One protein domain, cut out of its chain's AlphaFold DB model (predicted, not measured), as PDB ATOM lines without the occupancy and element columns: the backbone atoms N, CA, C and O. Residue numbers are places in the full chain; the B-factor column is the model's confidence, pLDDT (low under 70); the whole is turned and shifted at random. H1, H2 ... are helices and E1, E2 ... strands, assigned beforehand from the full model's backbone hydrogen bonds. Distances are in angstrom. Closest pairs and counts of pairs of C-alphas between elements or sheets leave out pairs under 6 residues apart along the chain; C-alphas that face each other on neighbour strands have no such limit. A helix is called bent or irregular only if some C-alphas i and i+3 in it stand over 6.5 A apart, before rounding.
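Overview. This is residues 32 to 173 of the 546 residues of an uncharacterized protein of Lottia gigantea (UniProt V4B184). Picture one strongly twisted, bending sheet of seven strands, built from two antiparallel meanders, E1 to E4 and E5 to E7, set side by side through E1 and E5. H1 packs on E3 near one end of the sheet, H2 packs on E6 near the other, and the long H4 meets the sheet at E5. The printed part has 142 residues with four named helices and seven named strands, in the order H1 E1 E2 E3 E4 H2 E5 E6 E7 H3 H4; the class is mixed, helices and strands. The sheet is mixed, in the order E4 E3 E2 E1 E5 E6 E7. The whole is compact, with a radius of gyration of the C-alphas of 15.0 A and spans of 40 by 35 by 24 A.

Arrangement. Begin at E1, residues 60 to 63, and E5, residues 123 to 128, which are parallel at 55 degrees; look for N 63 and O 124, 2.8 A apart. On E1's other side comes E2, residues 72 to 79, in an antiparallel hairpin with N 62 and O 74 at 2.8 A. E2 and E3, residues 83 to 88, form a hairpin with N 77 and O 85 at 2.8 A. E3 and the edge strand E4, residues 98 to 102, form another, with N 86 and O 100 at 2.8 A. From E5, the hairpin with E6, residues 134 to 138, has N 125 and O 136 at 2.8 A. The hairpin of E6 with the edge strand E7, residues 144 to 146, has N 145 and O 137 at 2.7 A. These chains of hairpins are meanders, each strand the antiparallel neighbour of the one before. H1, residues 37 to 47, is on the sheet at a height of 9.3 A, over E3; the closest C-alphas, of Thr 39 and Leu 87, are 6.0 A apart. H2, residues 106 to 115, has a height over the sheet of 8.6 A and is over E6, with the closest C-alphas, of Leu 110 and Cys 137, 7.5 A apart. H3, residues 149 to 152, only grazes the sheet with residues 151 to 152. H4, residues 155 to 171, is on the sheet; its closest C-alpha pair with E5 is Leu 158 and Ser 128, 7.0 A. H1, H2 and H4 are apart from one another, and H3 and H4 meet only through their link. Within hydrogen-bond range are the O i to N i+4 pairs of H1, 5 of 6 in H2 and 11 of 13 in H4; H3 is too short for one.

Along the chain. Find C-alpha 37 at (-18.231, 57.097, -0.598), where H1 begins its 15.1 A. E2, the longest strand, covers 19.3 A from C-alpha 72 at (-16.642, 49.779, 9.416); E3 covers 17.0 A, E5 15.7 A, E6 13.7 A, E4 11.5 A, E1 9.9 A and E7 6.7 A. H2 covers 14.5 A and H3 5.7 A. H4 runs 25.2 A to C-alpha 171 at (-17.108, 37.025, -11.109); it is neither bent nor irregular, but only just: C-alphas 156 and 159 are 6.1 A apart.

Size, cuts and confidence. The two C-alphas farthest apart, of Asp 118 and Lys 171, are 43.9 A from each other. The printed part has no cut, and its one long link is H1 to E1, residues 48 to 59. Look in the B-factor column for pLDDT under 70 at residues 48 to 49, 130 to 132, 147 to 155 and 171 to 173; the mean of the printed part is 83.4.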
ATOM      1  N   LYS A  32     -24.332  61.809   6.096       76.00
ATOM      2  CA  LYS A  32     -23.526  62.250   4.950       76.00
ATOM      3  C   LYS A  32     -22.032  62.333   5.257       76.00
ATOM      4  O   LYS A  32     -21.230  62.018   4.377       76.00
ATOM      5  N   ASP A  33     -21.669  62.703   6.480       77.50
ATOM      6  CA  ASP A  33     -20.280  62.879   6.915       77.50
ATOM      7  C   ASP A  33     -19.675  61.575   7.460       77.50
ATOM      8  O   ASP A  33     -18.456  61.416   7.492       77.50
ATOM      9  N   ILE A  34     -20.522  60.620   7.852       85.00
ATOM     10  CA  ILE A  34     -20.114  59.349   8.463       85.00
ATOM     11  C   ILE A  34     -19.902  58.260   7.405       85.00
ATOM     12  O   ILE A  34     -18.943  57.487   7.472       85.00
ATOM     13  N   LEU A  35     -20.816  58.160   6.437       86.50
ATOM     14  CA  LEU A  35     -20.814  57.053   5.486       86.50
ATOM     15  C   LEU A  35     -19.659  57.173   4.482       86.50
ATOM     16  O   LEU A  35     -19.401  58.264   3.969       86.50
ATOM     17  N   PRO A  36     -19.000  56.060   4.111       84.25
ATOM     18  CA  PRO A  36     -17.983  56.071   3.075       84.25
ATOM     19  C   PRO A  36     -18.615  56.285   1.697       84.25
ATOM     20  O   PRO A  36     -19.791  55.990   1.456       84.25
ATOM     21  N   TRP A  37     -17.799  56.763   0.759       77.06
ATOM     22  CA  TRP A  37     -18.231  57.097  -0.598       77.06
ATOM     23  C   TRP A  37     -18.982  55.957  -1.302       77.06
ATOM     24  O   TRP A  37     -20.056  56.178  -1.856       77.06
ATOM     25  N   ASN A  38     -18.461  54.725  -1.243       80.06
ATOM     26  CA  ASN A  38     -19.076  53.561  -1.897       80.06
ATOM     27  C   ASN A  38     -20.503  53.316  -1.398       80.06
ATOM     28  O   ASN A  38     -21.400  52.996  -2.181       80.06
ATOM     29  N   THR A  39     -20.723  53.481  -0.094       85.50
ATOM     30  CA  THR A  39     -22.037  53.326   0.528       85.50
ATOM     31  C   THR A  39     -22.984  54.419   0.049       85.50
ATOM     32  O   THR A  39     -24.068  54.109  -0.431       85.50
ATOM     33  N   LYS A  40     -22.551  55.682   0.059       81.38
ATOM     34  CA  LYS A  40     -23.345  56.819  -0.437       81.38
ATOM     35  C   LYS A  40     -23.696  56.717  -1.921       81.38
ATOM     36  O   LYS A  40     -24.838  56.954  -2.302       81.38
ATOM     37  N   SER A  41     -22.736  56.301  -2.743       76.06
ATOM     38  CA  SER A  41     -22.941  56.001  -4.164       76.06
ATOM     39  C   SER A  41     -23.988  54.900  -4.356       76.06
ATOM     40  O   SER A  41     -24.878  55.011  -5.193       76.06
ATOM     41  N   THR A  42     -23.944  53.866  -3.513       82.69
ATOM     42  CA  THR A  42     -24.949  52.794  -3.513       82.69
ATOM     43  C   THR A  42     -26.333  53.303  -3.112       82.69
ATOM     44  O   THR A  42     -27.289  52.987  -3.802       82.69
ATOM     45  N   ILE A  43     -26.461  54.144  -2.081       83.25
ATOM     46  CA  ILE A  43     -27.753  54.755  -1.709       83.25
ATOM     47  C   ILE A  43     -28.345  55.541  -2.878       83.25
ATOM     48  O   ILE A  43     -29.537  55.428  -3.139       83.25
ATOM     49  N   LEU A  44     -27.531  56.322  -3.594       75.94
ATOM     50  CA  LEU A  44     -28.023  57.090  -4.735       75.94
ATOM     51  C   LEU A  44     -28.512  56.181  -5.866       75.94
ATOM     52  O   LEU A  44     -29.600  56.417  -6.385       75.94
ATOM     53  N   ASP A  45     -27.737  55.152  -6.222       74.31
ATOM     54  CA  ASP A  45     -28.142  54.172  -7.238       74.31
ATOM     55  C   ASP A  45     -29.468  53.488  -6.857       74.31
ATOM     56  O   ASP A  45     -30.286  53.195  -7.724       74.31
ATOM     57  N   LEU A  46     -29.700  53.275  -5.558       78.81
ATOM     58  CA  LEU A  46     -30.906  52.651  -5.018       78.81
ATOM     59  C   LEU A  46     -32.056  53.634  -4.758       78.81
ATOM     60  O   LEU A  46     -33.174  53.194  -4.507       78.81
ATOM     61  N   HIS A  47     -31.812  54.947  -4.800       78.50
ATOM     62  CA  HIS A  47     -32.781  55.952  -4.359       78.50
ATOM     63  C   HIS A  47     -34.098  55.866  -5.132       78.50
ATOM     64  O   HIS A  47     -35.162  55.867  -4.516       78.50
ATOM     65  N   GLN A  48     -34.014  55.787  -6.460       67.75
ATOM     66  CA  GLN A  48     -35.191  55.668  -7.320       67.75
ATOM     67  C   GLN A  48     -35.813  54.274  -7.225       67.75
ATOM     68  O   GLN A  48     -37.031  54.156  -7.185       67.75
ATOM     69  N   ASP A  49     -34.978  53.234  -7.148       67.12
ATOM     70  CA  ASP A  49     -35.437  51.845  -7.089       67.12
ATOM     71  C   ASP A  49     -36.243  51.556  -5.813       67.12
ATOM     72  O   ASP A  49     -37.180  50.760  -5.849       67.12
ATOM     73  N   PHE A  50     -35.865  52.164  -4.682       75.69
ATOM     74  CA  PHE A  50     -36.455  51.905  -3.359       75.69
ATOM     75  C   PHE A  50     -37.278  53.076  -2.820       75.69
ATOM     76  O   PHE A  50     -37.591  53.085  -1.635       75.69
ATOM     77  N   ASP A  51     -37.592  54.063  -3.664       78.62
ATOM     78  CA  ASP A  51     -38.350  55.263  -3.290       78.62
ATOM     79  C   ASP A  51     -37.864  55.889  -1.965       78.62
ATOM     80  O   ASP A  51     -38.625  56.131  -1.032       78.62
ATOM     81  N   ILE A  52     -36.545  56.083  -1.839       81.56
ATOM     82  CA  ILE A  52     -35.935  56.534  -0.575       81.56
ATOM     83  C   ILE A  52     -36.275  58.015  -0.335       81.56
ATOM     84  O   ILE A  52     -35.604  58.929  -0.841       81.56
ATOM     85  N   GLN A  53     -37.301  58.278   0.466       82.12
ATOM     86  CA  GLN A  53     -37.734  59.625   0.825       82.12
ATOM     87  C   GLN A  53     -36.882  60.188   1.965       82.12
ATOM     88  O   GLN A  53     -36.348  61.294   1.837       82.12
ATOM     89  N   THR A  54     -36.681  59.401   3.026       84.25
ATOM     90  CA  THR A  54     -35.936  59.788   4.237       84.25
ATOM     91  C   THR A  54     -34.846  58.774   4.577       84.25
ATOM     92  O   THR A  54     -34.949  57.598   4.237       84.25
ATOM     93  N   ILE A  55     -33.774  59.233   5.227       84.81
ATOM     94  CA  ILE A  55     -32.684  58.399   5.753       84.81
ATOM     95  C   ILE A  55     -32.448  58.836   7.195       84.81
ATOM     96  O   ILE A  55     -32.344  60.037   7.448       84.81
ATOM     97  N   ASN A  56     -32.360  57.879   8.116       83.88
ATOM     98  CA  ASN A  56     -32.042  58.142   9.515       83.88
ATOM     99  C   ASN A  56     -30.612  58.702   9.634       83.88
ATOM    100  O   ASN A  56     -29.671  58.174   9.038       83.88
ATOM    101  N   ASP A  57     -30.446  59.752  10.439       81.19
ATOM    102  CA  ASP A  57     -29.163  60.427  10.646       81.19
ATOM    103  C   ASP A  57     -28.115  59.574  11.376       81.19
ATOM    104  O   ASP A  57     -26.935  59.919  11.364       81.19
ATOM    105  N   ASN A  58     -28.506  58.432  11.949       87.88
ATOM    106  CA  ASN A  58     -27.631  57.576  12.753       87.88
ATOM    107  C   ASN A  58     -27.380  56.196  12.115       87.88
ATOM    108  O   ASN A  58     -27.846  55.181  12.640       87.88
ATOM    109  N   PRO A  59     -26.636  56.110  10.998       92.88
ATOM    110  CA  PRO A  59     -26.273  54.828  10.416       92.88
ATOM    111  C   PRO A  59     -25.376  54.037  11.377       92.88
ATOM    112  O   PRO A  59     -24.439  54.571  11.976       92.88
ATOM    113  N   VAL A  60     -25.636  52.738  11.504       94.88
ATOM    114  CA  VAL A  60     -24.941  51.874  12.463       94.88
ATOM    115  C   VAL A  60     -23.782  51.146  11.773       94.88
ATOM    116  O   VAL A  60     -24.024  50.363  10.846       94.88
ATOM    117  N   PRO A  61     -22.523  51.340  12.212       96.56
ATOM    118  CA  PRO A  61     -21.387  50.629  11.644       96.56
ATOM    119  C   PRO A  61     -21.383  49.159  12.074       96.56
ATOM    120  O   PRO A  61     -21.545  48.820  13.249       96.56
ATOM    121  N   ILE A  62     -21.123  48.277  11.113       96.38
ATOM    122  CA  ILE A  62     -20.977  46.836  11.314       96.38
ATOM    123  C   ILE A  62     -19.577  46.425  10.852       96.38
ATOM    124  O   ILE A  62     -19.163  46.658   9.715       96.38
ATOM    125  N   TYR A  63     -18.829  45.791  11.746       95.38
ATOM    126  CA  TYR A  63     -17.415  45.479  11.566       95.38
ATOM    127  C   TYR A  63     -17.198  44.030  11.136       95.38
ATOM    128  O   TYR A  63     -18.112  43.207  11.127       95.38
ATOM    129  N   ARG A  64     -15.950  43.686  10.825       91.69
ATOM    130  CA  ARG A  64     -15.530  42.306  10.574       91.69
ATOM    131  C   ARG A  64     -14.279  41.967  11.355       91.69
ATOM    132  O   ARG A  64     -13.351  42.762  11.409       91.69
ATOM    133  N   LYS A  65     -14.254  40.765  11.932       87.56
ATOM    134  CA  LYS A  65     -13.120  40.279  12.733       87.56
ATOM    135  C   LYS A  65     -11.886  39.935  11.890       87.56
ATOM    136  O   LYS A  65     -10.797  39.845  12.441       87.56
ATOM    137  N   ASP A  66     -12.038  39.726  10.582       85.56
ATOM    138  CA  ASP A  66     -10.927  39.446   9.663       85.56
ATOM    139  C   ASP A  66     -10.399  40.687   8.920       85.56
ATOM    140  O   ASP A  66      -9.422  40.578   8.179       85.56
ATOM    141  N   LEU A  67     -11.027  41.850   9.118       89.25
ATOM    142  CA  LEU A  67     -10.583  43.140   8.592       89.25
ATOM    143  C   LEU A  67     -10.001  44.004   9.720       89.25
ATOM    144  O   LEU A  67      -9.977  43.599  10.881       89.25
ATOM    145  N   ASN A  68      -9.510  45.196   9.373       90.00
ATOM    146  CA  ASN A  68      -9.049  46.167  10.365       90.00
ATOM    147  C   ASN A  68     -10.173  46.461  11.376       90.00
ATOM    148  O   ASN A  68     -11.315  46.708  10.992       90.00
ATOM    149  N   GLU A  69      -9.848  46.452  12.667       88.81
ATOM    150  CA  GLU A  69     -10.829  46.604  13.745       88.81
ATOM    151  C   GLU A  69     -11.588  47.937  13.717       88.81
ATOM    152  O   GLU A  69     -12.725  47.995  14.187       88.81
ATOM    153  N   ASN A  70     -10.999  48.988  13.146       89.62
ATOM    154  CA  ASN A  70     -11.603  50.314  13.022       89.62
ATOM    155  C   ASN A  70     -12.273  50.529  11.660       89.62
ATOM    156  O   ASN A  70     -12.924  51.548  11.447       89.62
ATOM    157  N   TYR A  71     -12.157  49.566  10.747       92.62
ATOM    158  CA  TYR A  71     -12.831  49.614   9.460       92.62
ATOM    159  C   TYR A  71     -14.282  49.144   9.607       92.62
ATOM    160  O   TYR A  71     -14.551  47.949   9.758       92.62
ATOM    161  N   ALA A  72     -15.223  50.089   9.555       95.81
ATOM    162  CA  ALA A  72     -16.642  49.779   9.416       95.81
ATOM    163  C   ALA A  72     -16.855  49.113   8.052       95.81
ATOM    164  O   ALA A  72     -16.802  49.770   7.015       95.81
ATOM    165  N   ALA A  73     -17.034  47.794   8.048       95.00
ATOM    166  CA  ALA A  73     -17.121  46.997   6.831       95.00
ATOM    167  C   ALA A  73     -18.482  47.144   6.144       95.00
ATOM    168  O   ALA A  73     -18.560  47.085   4.920       95.00
ATOM    169  N   TYR A  74     -19.537  47.356   6.927       96.25
ATOM    170  CA  TYR A  74     -20.890  47.587   6.446       96.25
ATOM    171  C   TYR A  74     -21.562  48.672   7.275       96.25
ATOM    172  O   TYR A  74     -21.127  48.981   8.387       96.25
ATOM    173  N   TRP A  75     -22.661  49.183   6.746       95.94
ATOM    174  CA  TRP A  75     -23.511  50.162   7.402       95.94
ATOM    175  C   TRP A  75     -24.947  49.684   7.348       95.94
ATOM    176  O   TRP A  75     -25.452  49.411   6.258       95.94
ATOM    177  N   LEU A  76     -25.585  49.578   8.512       95.12
ATOM    178  CA  LEU A  76     -27.036  49.489   8.582       95.12
ATOM    179  C   LEU A  76     -27.606  50.900   8.559       95.12
ATOM    180  O   LEU A  76     -27.205  51.754   9.346       95.12
ATOM    181  N   ILE A  77     -28.529  51.121   7.638       94.06
ATOM    182  CA  ILE A  77     -29.141  52.413   7.375       94.06
ATOM    183  C   ILE A  77     -30.643  52.207   7.409       94.06
ATOM    184  O   ILE A  77     -31.166  51.396   6.646       94.06
ATOM    185  N   GLU A  78     -31.316  52.933   8.290       92.38
ATOM    186  CA  GLU A  78     -32.773  52.988   8.320       92.38
ATOM    187  C   GLU A  78     -33.264  54.076   7.364       92.38
ATOM    188  O   GLU A  78     -32.657  55.149   7.259       92.38
ATOM    189  N   TYR A  79     -34.341  53.789   6.643       89.62
ATOM    190  CA  TYR A  79     -34.948  54.682   5.664       89.62
ATOM    191  C   TYR A  79     -36.478  54.557   5.702       89.62
ATOM    192  O   TYR A  79     -37.000  53.563   6.203       89.62
ATOM    193  N   ASN A  80     -37.191  55.582   5.220       86.69
ATOM    194  CA  ASN A  80     -38.662  55.604   5.128       86.69
ATOM    195  C   ASN A  80     -39.400  55.162   6.416       86.69
ATOM    196  O   ASN A  80     -40.406  54.461   6.349       86.69
ATOM    197  N   ASP A  81     -38.902  55.568   7.589       80.44
ATOM    198  CA  ASP A  81     -39.524  55.341   8.905       80.44
ATOM    199  C   ASP A  81     -39.907  53.878   9.211       80.44
ATOM    200  O   ASP A  81     -41.012  53.579   9.666       80.44
ATOM    201  N   GLY A  82     -38.967  52.954   9.010       80.19
ATOM    202  CA  GLY A  82     -39.100  51.566   9.469       80.19
ATOM    203  C   GLY A  82     -38.318  50.573   8.625       80.19
ATOM    204  O   GLY A  82     -37.891  49.539   9.126       80.19
ATOM    205  N   GLU A  83     -38.055  50.906   7.366       89.44
ATOM    206  CA  GLU A  83     -37.247  50.063   6.498       89.44
ATOM    207  C   GLU A  83     -35.757  50.181   6.833       89.44
ATOM    208  O   GLU A  83     -35.273  51.189   7.352       89.44
ATOM    209  N   PHE A  84     -34.996  49.140   6.511       92.38
ATOM    210  CA  PHE A  84     -33.549  49.142   6.658       92.38
ATOM    211  C   PHE A  84     -32.868  48.558   5.428       92.38
ATOM    212  O   PHE A  84     -33.397  47.692   4.726       92.38
ATOM    213  N   MET A  85     -31.632  48.983   5.211       92.62
ATOM    214  CA  MET A  85     -30.698  48.330   4.311       92.62
ATOM    215  C   MET A  85     -29.340  48.175   4.979       92.62
ATOM    216  O   MET A  85     -28.924  48.999   5.789       92.62
ATOM    217  N   ILE A  86     -28.631  47.113   4.620       93.44
ATOM    218  CA  ILE A  86     -27.234  46.912   4.975       93.44
ATOM    219  C   ILE A  86     -26.428  47.029   3.699       93.44
ATOM    220  O   ILE A  86     -26.590  46.244   2.761       93.44
ATOM    221  N   LEU A  87     -25.557  48.027   3.678       92.94
ATOM    222  CA  LEU A  87     -24.707  48.329   2.544       92.94
ATOM    223  C   LEU A  87     -23.260  48.037   2.892       92.94
ATOM    224  O   LEU A  87     -22.792  48.322   3.994       92.94
ATOM    225  N   SER A  88     -22.535  47.482   1.933       92.69
ATOM    226  CA  SER A  88     -21.099  47.305   2.060       92.69
ATOM    227  C   SER A  88     -20.359  48.639   1.915       92.69
ATOM    228  O   SER A  88     -20.715  49.485   1.091       92.69
ATOM    229  N   SER A  89     -19.302  48.811   2.707       91.25
ATOM    230  CA  SER A  89     -18.419  49.981   2.657       91.25
ATOM    231  C   SER A  89     -17.485  49.993   1.450       91.25
ATOM    232  O   SER A  89     -16.913  51.038   1.135       91.25
ATOM    233  N   GLY A  90     -17.306  48.859   0.766       86.00
ATOM    234  CA  GLY A  90     -16.379  48.781  -0.361       86.00
ATOM    235  C   GLY A  90     -15.961  47.371  -0.790       86.00
ATOM    236  O   GLY A  90     -16.329  46.373  -0.152       86.00
ATOM    237  N   PRO A  91     -15.151  47.277  -1.861       81.44
ATOM    238  CA  PRO A  91     -14.655  46.013  -2.414       81.44
ATOM    239  C   PRO A  91     -13.834  45.176  -1.424       81.44
ATOM    240  O   PRO A  91     -13.768  43.952  -1.561       81.44
ATOM    241  N   GLU A  92     -13.244  45.791  -0.400       85.50
ATOM    242  CA  GLU A  92     -12.463  45.136   0.655       85.50
ATOM    243  C   GLU A  92     -13.293  44.085   1.400       85.50
ATOM    244  O   GLU A  92     -12.778  43.032   1.797       85.50
ATOM    245  N   THR A  93     -14.601  44.322   1.518       89.12
ATOM    246  CA  THR A  93     -15.539  43.349   2.083       89.12
ATOM    247  C   THR A  93     -15.617  42.073   1.243       89.12
ATOM    248  O   THR A  93     -15.798  40.977   1.768       89.12
ATOM    249  N   GLY A  94     -15.450  42.161  -0.076       85.38
ATOM    250  CA  GLY A  94     -15.720  41.042  -0.972       85.38
ATOM    251  C   GLY A  94     -17.166  40.538  -0.919       85.38
ATOM    252  O   GLY A  94     -17.375  39.379  -1.258       85.38
ATOM    253  N   ASP A  95     -18.130  41.358  -0.479       86.31
ATOM    254  CA  ASP A  95     -19.574  41.064  -0.537       86.31
ATOM    255  C   ASP A  95     -20.284  41.938  -1.588       86.31
ATOM    256  O   ASP A  95     -19.623  42.701  -2.277       86.31
ATOM    257  N   TYR A  96     -21.602  41.841  -1.749       83.75
ATOM    258  CA  TYR A  96     -22.366  42.720  -2.645       83.75
ATOM    259  C   TYR A  96     -22.474  44.162  -2.110       83.75
ATOM    260  O   TYR A  96     -22.298  44.398  -0.914       83.75
ATOM    261  N   ARG A  97     -22.762  45.138  -2.993       85.50
ATOM    262  CA  ARG A  97     -22.987  46.550  -2.607       85.50
ATOM    263  C   ARG A  97     -24.178  46.676  -1.655       85.50
ATOM    264  O   ARG A  97     -24.030  47.217  -0.562       85.50
ATOM    265  N   LEU A  98     -25.320  46.122  -2.062       86.94
ATOM    266  CA  LEU A  98     -26.485  45.879  -1.219       86.94
ATOM    267  C   LEU A  98     -26.397  44.452  -0.672       86.94
ATOM    268  O   LEU A  98     -26.384  43.489  -1.435       86.94
ATOM    269  N   VAL A  99     -26.283  44.330   0.647       86.12
ATOM    270  CA  VAL A  99     -26.136  43.042   1.343       86.12
ATOM    271  C   VAL A  99     -27.504  42.505   1.748       86.12
ATOM    272  O   VAL A  99     -27.763  41.311   1.624       86.12
ATOM    273  N   MET A 100     -28.365  43.390   2.245       85.81
ATOM    274  CA  MET A 100     -29.690  43.057   2.753       85.81
ATOM    275  C   MET A 100     -30.571  44.302   2.761       85.81
ATOM    276  O   MET A 100     -30.062  45.399   2.982       85.81
ATOM    277  N   LYS A 101     -31.880  44.128   2.590       88.38
ATOM    278  CA  LYS A 101     -32.883  45.137   2.948       88.38
ATOM    279  C   LYS A 101     -34.188  44.496   3.405       88.38
ATOM    280  O   LYS A 101     -34.491  43.382   2.970       88.38
ATOM    281  N   GLY A 102     -34.966  45.197   4.215       85.12
ATOM    282  CA  GLY A 102     -36.268  44.733   4.689       85.12
ATOM    283  C   GLY A 102     -36.969  45.770   5.556       85.12
ATOM    284  O   GLY A 102     -36.500  46.894   5.689       85.12
ATOM    285  N   GLU A 103     -38.082  45.370   6.159       83.44
ATOM    286  CA  GLU A 103     -38.941  46.238   6.984       83.44
ATOM    287  C   GLU A 103     -38.564  46.230   8.472       83.44
ATOM    288  O   GLU A 103     -39.082  47.023   9.244       83.44
ATOM    289  N   TYR A 104     -37.702  45.306   8.905       81.25
ATOM    290  CA  TYR A 104     -37.383  45.124  10.320       81.25
ATOM    291  C   TYR A 104     -35.887  44.927  10.528       81.25
ATOM    292  O   TYR A 104     -35.306  43.933  10.096       81.25
ATOM    293  N   SER A 105     -35.258  45.883  11.213       86.69
ATOM    294  CA  SER A 105     -33.816  45.864  11.450       86.69
ATOM    295  C   SER A 105     -33.383  44.607  12.225       86.69
ATOM    296  O   SER A 105     -33.848  44.382  13.348       86.69
ATOM    297  N   PRO A 106     -32.414  43.820  11.713       83.75
ATOM    298  CA  PRO A 106     -31.934  42.611  12.383       83.75
ATOM    299  C   PRO A 106     -31.162  42.914  13.679       83.75
ATOM    300  O   PRO A 106     -30.848  42.004  14.450       83.75
ATOM    301  N   LEU A 107     -30.848  44.189  13.951       89.62
ATOM    302  CA  LEU A 107     -30.243  44.604  15.216       89.62
ATOM    303  C   LEU A 107     -31.242  44.608  16.371       89.62
ATOM    304  O   LEU A 107     -30.811  44.458  17.511       89.62
ATOM    305  N   VAL A 108     -32.547  44.736  16.105       88.75
ATOM    306  CA  VAL A 108     -33.581  44.714  17.152       88.75
ATOM    307  C   VAL A 108     -33.544  43.378  17.893       88.75
ATOM    308  O   VAL A 108     -33.351  43.350  19.111       88.75
ATOM    309  N   ASP A 109     -33.606  42.270  17.153       83.19
ATOM    310  CA  ASP A 109     -33.602  40.919  17.723       83.19
ATOM    311  C   ASP A 109     -32.260  40.576  18.388       83.19
ATOM    312  O   ASP A 109     -32.211  39.911  19.429       83.19
ATOM    313  N   LEU A 110     -31.147  41.039  17.809       88.25
ATOM    314  CA  LEU A 110     -29.820  40.857  18.397       88.25
ATOM    315  C   LEU A 110     -29.692  41.617  19.724       88.25
ATOM    316  O   LEU A 110     -29.247  41.040  20.717       88.25
ATOM    317  N   ASN A 111     -30.125  42.875  19.767       91.88
ATOM    318  CA  ASN A 111     -30.097  43.690  20.978       91.88
ATOM    319  C   ASN A 111     -31.011  43.115  22.056       91.88
ATOM    320  O   ASN A 111     -30.619  43.052  23.221       91.88
ATOM    321  N   GLU A 112     -32.196  42.628  21.688       88.75
ATOM    322  CA  GLU A 112     -33.080  41.973  22.644       88.75
ATOM    323  C   GLU A 112     -32.459  40.680  23.196       88.75
ATOM    324  O   GLU A 112     -32.497  40.436  24.408       88.75
ATOM    325  N   PHE A 113     -31.829  39.872  22.338       86.50
ATOM    326  CA  PHE A 113     -31.106  38.671  22.750       86.50
ATOM    327  C   PHE A 113     -29.988  38.983  23.755       86.50
ATOM    328  O   PHE A 113     -29.875  38.284  24.767       86.50
ATOM    329  N   VAL A 114     -29.193  40.026  23.506       90.56
ATOM    330  CA  VAL A 114     -28.096  40.450  24.393       90.56
ATOM    331  C   VAL A 114     -28.630  41.054  25.693       90.56
ATOM    332  O   VAL A 114     -28.133  40.723  26.770       90.56
ATOM    333  N   ARG A 115     -29.722  41.821  25.634       92.94
ATOM    334  CA  ARG A 115     -30.398  42.370  26.819       92.94
ATOM    335  C   ARG A 115     -30.925  41.275  27.746       92.94
ATOM    336  O   ARG A 115     -30.781  41.381  28.957       92.94
ATOM    337  N   ARG A 116     -31.466  40.178  27.200       91.00
ATOM    338  CA  ARG A 116     -31.876  38.984  27.978       91.00
ATOM    339  C   ARG A 116     -30.694  38.249  28.638       91.00
ATOM    340  O   ARG A 116     -30.904  37.263  29.346       91.00
ATOM    341  N   LYS A 117     -29.456  38.668  28.362       89.88
ATOM    342  CA  LYS A 117     -28.215  38.206  28.999       89.88
ATOM    343  C   LYS A 117     -27.608  39.255  29.932       89.88
ATOM    344  O   LYS A 117     -26.434  39.126  30.265       89.88
ATOM    345  N   ASP A 118     -28.388  40.262  30.325       93.75
ATOM    346  CA  ASP A 118     -27.966  41.359  31.199       93.75
ATOM    347  C   ASP A 118     -26.737  42.113  30.657       93.75
ATOM    348  O   ASP A 118     -25.853  42.532  31.406       93.75
ATOM    349  N   SER A 119     -26.666  42.265  29.330       95.44
ATOM    350  CA  SER A 119     -25.612  43.011  28.641       95.44
ATOM    351  C   SER A 119     -26.195  43.946  27.574       95.44
ATOM    352  O   SER A 119     -27.392  43.909  27.281       95.44
ATOM    353  N   THR A 120     -25.360  44.811  27.002       95.44
ATOM    354  CA  THR A 120     -25.732  45.762  25.941       95.44
ATOM    355  C   THR A 120     -24.695  45.757  24.827       95.44
ATOM    356  O   THR A 120     -23.515  45.496  25.057       95.44
ATOM    357  N   CYS A 121     -25.142  46.024  23.602       94.94
ATOM    358  CA  CYS A 121     -24.273  46.011  22.438       94.94
ATOM    359  C   CYS A 121     -23.483  47.303  22.300       94.94
ATOM    360  O   CYS A 121     -24.060  48.376  22.148       94.94
ATOM    361  N   LYS A 122     -22.154  47.177  22.292       95.12
ATOM    362  CA  LYS A 122     -21.229  48.275  22.002       95.12
ATOM    363  C   LYS A 122     -20.812  48.287  20.535       95.12
ATOM    364  O   LYS A 122     -20.676  49.355  19.944       95.12
ATOM    365  N   LYS A 123     -20.564  47.111  19.951       95.62
ATOM    366  CA  LYS A 123     -20.019  46.989  18.592       95.62
ATOM    367  C   LYS A 123     -20.634  45.816  17.849       95.62
ATOM    368  O   LYS A 123     -20.666  44.708  18.373       95.62
ATOM    369  N   TYR A 124     -21.081  46.039  16.619       96.19
ATOM    370  CA  TYR A 124     -21.718  45.009  15.802       96.19
ATOM    371  C   TYR A 124     -20.736  44.393  14.812       96.19
ATOM    372  O   TYR A 124     -19.845  45.066  14.299       96.19
ATOM    373  N   TYR A 125     -20.903  43.110  14.518       93.25
ATOM    374  CA  TYR A 125     -20.036  42.360  13.621       93.25
ATOM    375  C   TYR A 125     -20.847  41.583  12.595       93.25
ATOM    376  O   TYR A 125     -21.799  40.888  12.940       93.25
ATOM    377  N   MET A 126     -20.414  41.646  11.340       90.62
ATOM    378  CA  MET A 126     -20.848  40.732  10.295       90.62
ATOM    379  C   MET A 126     -20.050  39.440  10.434       90.62
ATOM    380  O   MET A 126     -18.845  39.401  10.166       90.62
ATOM    381  N   MET A 127     -20.716  38.384  10.881       84.88
ATOM    382  CA  MET A 127     -20.083  37.100  11.172       84.88
ATOM    383  C   MET A 127     -20.084  36.174   9.957       84.88
ATOM    384  O   MET A 127     -19.239  35.288   9.882       84.88
ATOM    385  N   SER A 128     -20.969  36.391   8.983       79.81
ATOM    386  CA  SER A 128     -21.009  35.633   7.730       79.81
ATOM    387  C   SER A 128     -21.424  36.509   6.536       79.81
ATOM    388  O   SER A 128     -22.188  37.458   6.705       79.81
ATOM    389  N   PRO A 129     -20.926  36.217   5.320       75.62
ATOM    390  CA  PRO A 129     -21.396  36.856   4.083       75.62
ATOM    391  C   PRO A 129     -22.816  36.441   3.698       75.62
ATOM    392  O   PRO A 129     -23.319  35.391   4.116       75.62
ATOM    393  N   THR A 130     -23.389  37.188   2.753       66.00
ATOM    394  CA  THR A 130     -24.615  36.790   2.041       66.00
ATOM    395  C   THR A 130     -24.495  35.413   1.357       66.00
ATOM    396  O   THR A 130     -23.408  35.013   0.915       66.00
ATOM    397  N   PRO A 131     -25.603  34.656   1.227       56.19
ATOM    398  CA  PRO A 131     -26.939  34.937   1.766       56.19
ATOM    399  C   PRO A 131     -27.100  34.512   3.238       56.19
ATOM    400  O   PRO A 131     -28.061  34.906   3.876       56.19
ATOM    401  N   GLY A 132     -26.154  33.753   3.800       60.12
ATOM    402  CA  GLY A 132     -26.192  33.187   5.155       60.12
ATOM    403  C   GLY A 132     -26.018  34.152   6.322       60.12
ATOM    404  O   GLY A 132     -25.496  33.735   7.352       60.12
ATOM    405  N   PHE A 133     -26.350  35.417   6.106       73.38
ATOM    406  CA  PHE A 133     -26.097  36.562   6.965       73.38
ATOM    407  C   PHE A 133     -26.318  36.268   8.456       73.38
ATOM    408  O   PHE A 133     -27.395  35.849   8.874       73.38
ATOM    409  N   LEU A 134     -25.285  36.517   9.258       79.69
ATOM    410  CA  LEU A 134     -25.302  36.370  10.706       79.69
ATOM    411  C   LEU A 134     -24.632  37.586  11.327       79.69
ATOM    412  O   LEU A 134     -23.480  37.903  11.017       79.69
ATOM    413  N   LEU A 135     -25.344  38.234  12.242       87.81
ATOM    414  CA  LEU A 135     -24.807  39.327  13.034       87.81
ATOM    415  C   LEU A 135     -24.362  38.841  14.409       87.81
ATOM    416  O   LEU A 135     -24.982  37.987  15.049       87.81
ATOM    417  N   GLY A 136     -23.266  39.429  14.858       90.88
ATOM    418  CA  GLY A 136     -22.779  39.350  16.218       90.88
ATOM    419  C   GLY A 136     -22.717  40.735  16.836       90.88
ATOM    420  O   GLY A 136     -22.701  41.749  16.141       90.88
ATOM    421  N   CYS A 137     -22.659  40.775  18.154       93.75
ATOM    422  CA  CYS A 137     -22.459  41.996  18.906       93.75
ATOM    423  C   CYS A 137     -21.468  41.740  20.036       93.75
ATOM    424  O   CYS A 137     -21.486  40.685  20.661       93.75
ATOM    425  N   GLU A 138     -20.599  42.702  20.287       94.69
ATOM    426  CA  GLU A 138     -19.668  42.714  21.402       94.69
ATOM    427  C   GLU A 138     -20.109  43.763  22.422       94.69
ATOM    428  O   GLU A 138     -20.488  44.877  22.041       94.69
ATOM    429  N   ASP A 139     -20.089  43.400  23.702       95.62
ATOM    430  CA  ASP A 139     -20.400  44.315  24.802       95.62
ATOM    431  C   ASP A 139     -19.183  45.137  25.261       95.62
ATOM    432  O   ASP A 139     -18.078  45.024  24.730       95.62
ATOM    433  N   GLU A 140     -19.365  45.984  26.278       93.50
ATOM    434  CA  GLU A 140     -18.276  46.807  26.826       93.50
ATOM    435  C   GLU A 140     -17.116  46.003  27.425       93.50
ATOM    436  O   GLU A 140     -15.993  46.507  27.492       93.50
ATOM    437  N   LYS A 141     -17.376  44.765  27.854       94.44
ATOM    438  CA  LYS A 141     -16.395  43.865  28.471       94.44
ATOM    439  C   LYS A 141     -15.678  42.997  27.429       94.44
ATOM    440  O   LYS A 141     -14.822  42.200  27.807       94.44
ATOM    441  N   GLY A 142     -16.017  43.137  26.147       91.12
ATOM    442  CA  GLY A 142     -15.457  42.336  25.059       91.12
ATOM    443  C   GLY A 142     -16.121  40.967  24.886       91.12
ATOM    444  O   GLY A 142     -15.592  40.119  24.164       91.12
ATOM    445  N   ASN A 143     -17.263  40.707  25.533       91.56
ATOM    446  CA  ASN A 143     -17.992  39.457  25.334       91.56
ATOM    447  C   ASN A 143     -18.721  39.494  23.992       91.56
ATOM    448  O   ASN A 143     -19.553  40.369  23.756       91.56
ATOM    449  N   LEU A 144     -18.446  38.509  23.137       90.19
ATOM    450  CA  LEU A 144     -19.114  38.357  21.849       90.19
ATOM    451  C   LEU A 144     -20.396  37.525  21.990       90.19
ATOM    452  O   LEU A 144     -20.372  36.358  22.387       90.19
ATOM    453  N   PHE A 145     -21.511  38.112  21.580       88.38
ATOM    454  CA  PHE A 145     -22.826  37.503  21.496       88.38
ATOM    455  C   PHE A 145     -23.206  37.284  20.035       88.38
ATOM    456  O   PHE A 145     -23.190  38.201  19.218       88.38
ATOM    457  N   CYS A 146     -23.591  36.059  19.705       82.75
ATOM    458  CA  CYS A 146     -24.183  35.696  18.421       82.75
ATOM    459  C   CYS A 146     -25.327  34.720  18.701       82.75
ATOM    460  O   CYS A 146     -25.211  33.886  19.608       82.75
ATOM    461  N   GLN A 147     -26.411  34.795  17.929       68.12
ATOM    462  CA  GLN A 147     -27.532  33.858  18.078       68.12
ATOM    463  C   GLN A 147     -27.087  32.401  17.813       68.12
ATOM    464  O   GLN A 147     -27.564  31.473  18.472       68.12
ATOM    465  N   GLU A 148     -26.076  32.203  16.957       69.31
ATOM    466  CA  GLU A 148     -25.447  30.905  16.697       69.31
ATOM    467  C   GLU A 148     -24.084  30.753  17.394       69.31
ATOM    468  O   GLU A 148     -23.055  31.267  16.952       69.31
ATOM    469  N   LYS A 149     -24.053  29.975  18.486       58.50
ATOM    470  CA  LYS A 149     -22.832  29.737  19.283       58.50
ATOM    471  C   LYS A 149     -21.703  29.033  18.520       58.50
ATOM    472  O   LYS A 149     -20.540  29.233  18.854       58.50
ATOM    473  N   GLU A 150     -22.022  28.197  17.532       56.72
ATOM    474  CA  GLU A 150     -21.015  27.422  16.793       56.72
ATOM    475  C   GLU A 150     -20.112  28.309  15.921       56.72
ATOM    476  O   GLU A 150     -18.947  27.967  15.701       56.72
ATOM    477  N   VAL A 151     -20.608  29.477  15.497       58.09
ATOM    478  CA  VAL A 151     -19.864  30.432  14.661       58.09
ATOM    479  C   VAL A 151     -18.711  31.077  15.436       58.09
ATOM    480  O   VAL A 151     -17.615  31.226  14.898       58.09
ATOM    481  N   ILE A 152     -18.906  31.361  16.730       58.84
ATOM    482  CA  ILE A 152     -17.880  31.958  17.608       58.84
ATOM    483  C   ILE A 152     -16.628  31.067  17.682       58.84
ATOM    484  O   ILE A 152     -15.505  31.559  17.703       58.84
ATOM    485  N   THR A 153     -16.802  29.742  17.653       57.69
ATOM    486  CA  THR A 153     -15.687  28.780  17.729       57.69
ATOM    487  C   THR A 153     -14.934  28.565  16.411       57.69
ATOM    488  O   THR A 153     -13.973  27.802  16.377       57.69
ATOM    489  N   GLN A 154     -15.356  29.203  15.313       66.50
ATOM    490  CA  GLN A 154     -14.839  28.940  13.964       66.50
ATOM    491  C   GLN A 154     -14.345  30.206  13.248       66.50
ATOM    492  O   GLN A 154     -14.338  30.245  12.018       66.50
ATOM    493  N   LEU A 155     -13.890  31.220  13.995       67.50
ATOM    494  CA  LEU A 155     -13.387  32.490  13.446       67.50
ATOM    495  C   LEU A 155     -12.342  32.298  12.330       67.50
ATOM    496  O   LEU A 155     -12.423  32.963  11.299       67.50
ATOM    497  N   ASP A 156     -11.430  31.330  12.459       70.12
ATOM    498  CA  ASP A 156     -10.421  31.043  11.425       70.12
ATOM    499  C   ASP A 156     -11.025  30.572  10.093       70.12
ATOM    500  O   ASP A 156     -10.481  30.838   9.018       70.12
ATOM    501  N   LYS A 157     -12.189  29.916  10.133       71.38
ATOM    502  CA  LYS A 157     -12.895  29.466   8.926       71.38
ATOM    503  C   LYS A 157     -13.644  30.598   8.229       71.38
ATOM    504  O   LYS A 157     -13.926  30.471   7.037       71.38
ATOM    505  N   LEU A 158     -13.919  31.709   8.920       71.56
ATOM    506  CA  LEU A 158     -14.567  32.872   8.309       71.56
ATOM    507  C   LEU A 158     -13.738  33.415   7.146       71.56
ATOM    508  O   LEU A 158     -14.295  33.727   6.099       71.56
ATOM    509  N   LYS A 159     -12.404  33.431   7.267       77.94
ATOM    510  CA  LYS A 159     -11.509  33.888   6.190       77.94
ATOM    511  C   LYS A 159     -11.720  33.119   4.884       77.94
ATOM    512  O   LYS A 159     -11.773  33.723   3.817       77.94
ATOM    513  N   VAL A 160     -11.880  31.795   4.962       78.81
ATOM    514  CA  VAL A 160     -12.112  30.936   3.785       78.81
ATOM    515  C   VAL A 160     -13.458  31.263   3.141       78.81
ATOM    516  O   VAL A 160     -13.552  31.454   1.932       78.81
ATOM    517  N   ILE A 161     -14.489  31.394   3.969       75.50
ATOM    518  CA  ILE A 161     -15.861  31.690   3.556       75.50
ATOM    519  C   ILE A 161     -15.962  33.057   2.852       75.50
ATOM    520  O   ILE A 161     -16.635  33.189   1.820       75.50
ATOM    521  N   TRP A 162     -15.280  34.070   3.391       82.19
ATOM    522  CA  TRP A 162     -15.185  35.402   2.794       82.19
ATOM    523  C   TRP A 162     -14.365  35.398   1.503       82.19
ATOM    524  O   TRP A 162     -14.737  36.072   0.544       82.19
ATOM    525  N   ALA A 163     -13.293  34.604   1.429       81.69
ATOM    526  CA  ALA A 163     -12.517  34.446   0.201       81.69
ATOM    527  C   ALA A 163     -13.348  33.812  -0.929       81.69
ATOM    528  O   ALA A 163     -13.263  34.253  -2.073       81.69
ATOM    529  N   GLU A 164     -14.185  32.818  -0.621       78.00
ATOM    530  CA  GLU A 164     -15.130  32.243  -1.585       78.00
ATOM    531  C   GLU A 164     -16.193  33.256  -2.021       78.00
ATOM    532  O   GLU A 164     -16.446  33.387  -3.215       78.00
ATOM    533  N   GLN A 165     -16.774  34.024  -1.085       81.62
ATOM    534  CA  GLN A 165     -17.717  35.098  -1.435       81.62
ATOM    535  C   GLN A 165     -17.078  36.105  -2.395       81.62
ATOM    536  O   GLN A 165     -17.677  36.459  -3.410       81.62
ATOM    537  N   ARG A 166     -15.837  36.510  -2.113       82.81
ATOM    538  CA  ARG A 166     -15.100  37.466  -2.938       82.81
ATOM    539  C   ARG A 166     -14.910  36.964  -4.369       82.81
ATOM    540  O   ARG A 166     -15.006  37.770  -5.288       82.81
ATOM    541  N   LYS A 167     -14.686  35.660  -4.576       77.38
ATOM    542  CA  LYS A 167     -14.615  35.066  -5.926       77.38
ATOM    543  C   LYS A 167     -15.934  35.231  -6.676       77.38
ATOM    544  O   LYS A 167     -15.924  35.679  -7.819       77.38
ATOM    545  N   ASP A 168     -17.056  34.932  -6.028       71.44
ATOM    546  CA  ASP A 168     -18.374  35.081  -6.651       71.44
ATOM    547  C   ASP A 168     -18.686  36.543  -6.990       71.44
ATOM    548  O   ASP A 168     -19.154  36.843  -8.085       71.44
ATOM    549  N   VAL A 169     -18.425  37.454  -6.051       73.88
ATOM    550  CA  VAL A 169     -18.666  38.897  -6.207       73.88
ATOM    551  C   VAL A 169     -17.781  39.480  -7.307       73.88
ATOM    552  O   VAL A 169     -18.251  40.282  -8.115       73.88
ATOM    553  N   LYS A 170     -16.520  39.035  -7.389       72.06
ATOM    554  CA  LYS A 170     -15.599  39.404  -8.471       72.06
ATOM    555  C   LYS A 170     -16.097  38.887  -9.820       72.06
ATOM    556  O   LYS A 170     -16.144  39.655 -10.775       72.06
ATOM    557  N   LYS A 171     -16.519  37.619  -9.895       65.31
ATOM    558  CA  LYS A 171     -17.108  37.025 -11.109       65.31
ATOM    559  C   LYS A 171     -18.363  37.779 -11.559       65.31
ATOM    560  O   LYS A 171     -18.580  37.933 -12.756       65.31
ATOM    561  N   ALA A 172     -19.167  38.247 -10.609       61.59
ATOM    562  CA  ALA A 172     -20.381  39.009 -10.868       61.59
ATOM    563  C   ALA A 172     -20.130  40.491 -11.195       61.59
ATOM    564  O   ALA A 172     -21.086  41.188 -11.500       61.59
ATOM    565  N   GLY A 173     -18.891  40.996 -11.132       64.50
ATOM    566  CA  GLY A 173     -18.587  42.383 -11.499       64.50
ATOM    567  C   GLY A 173     -19.268  43.439 -10.616       64.50
ATOM    568  O   GLY A 173     -19.556  44.545 -11.075       64.50
TER     569      GLY A 173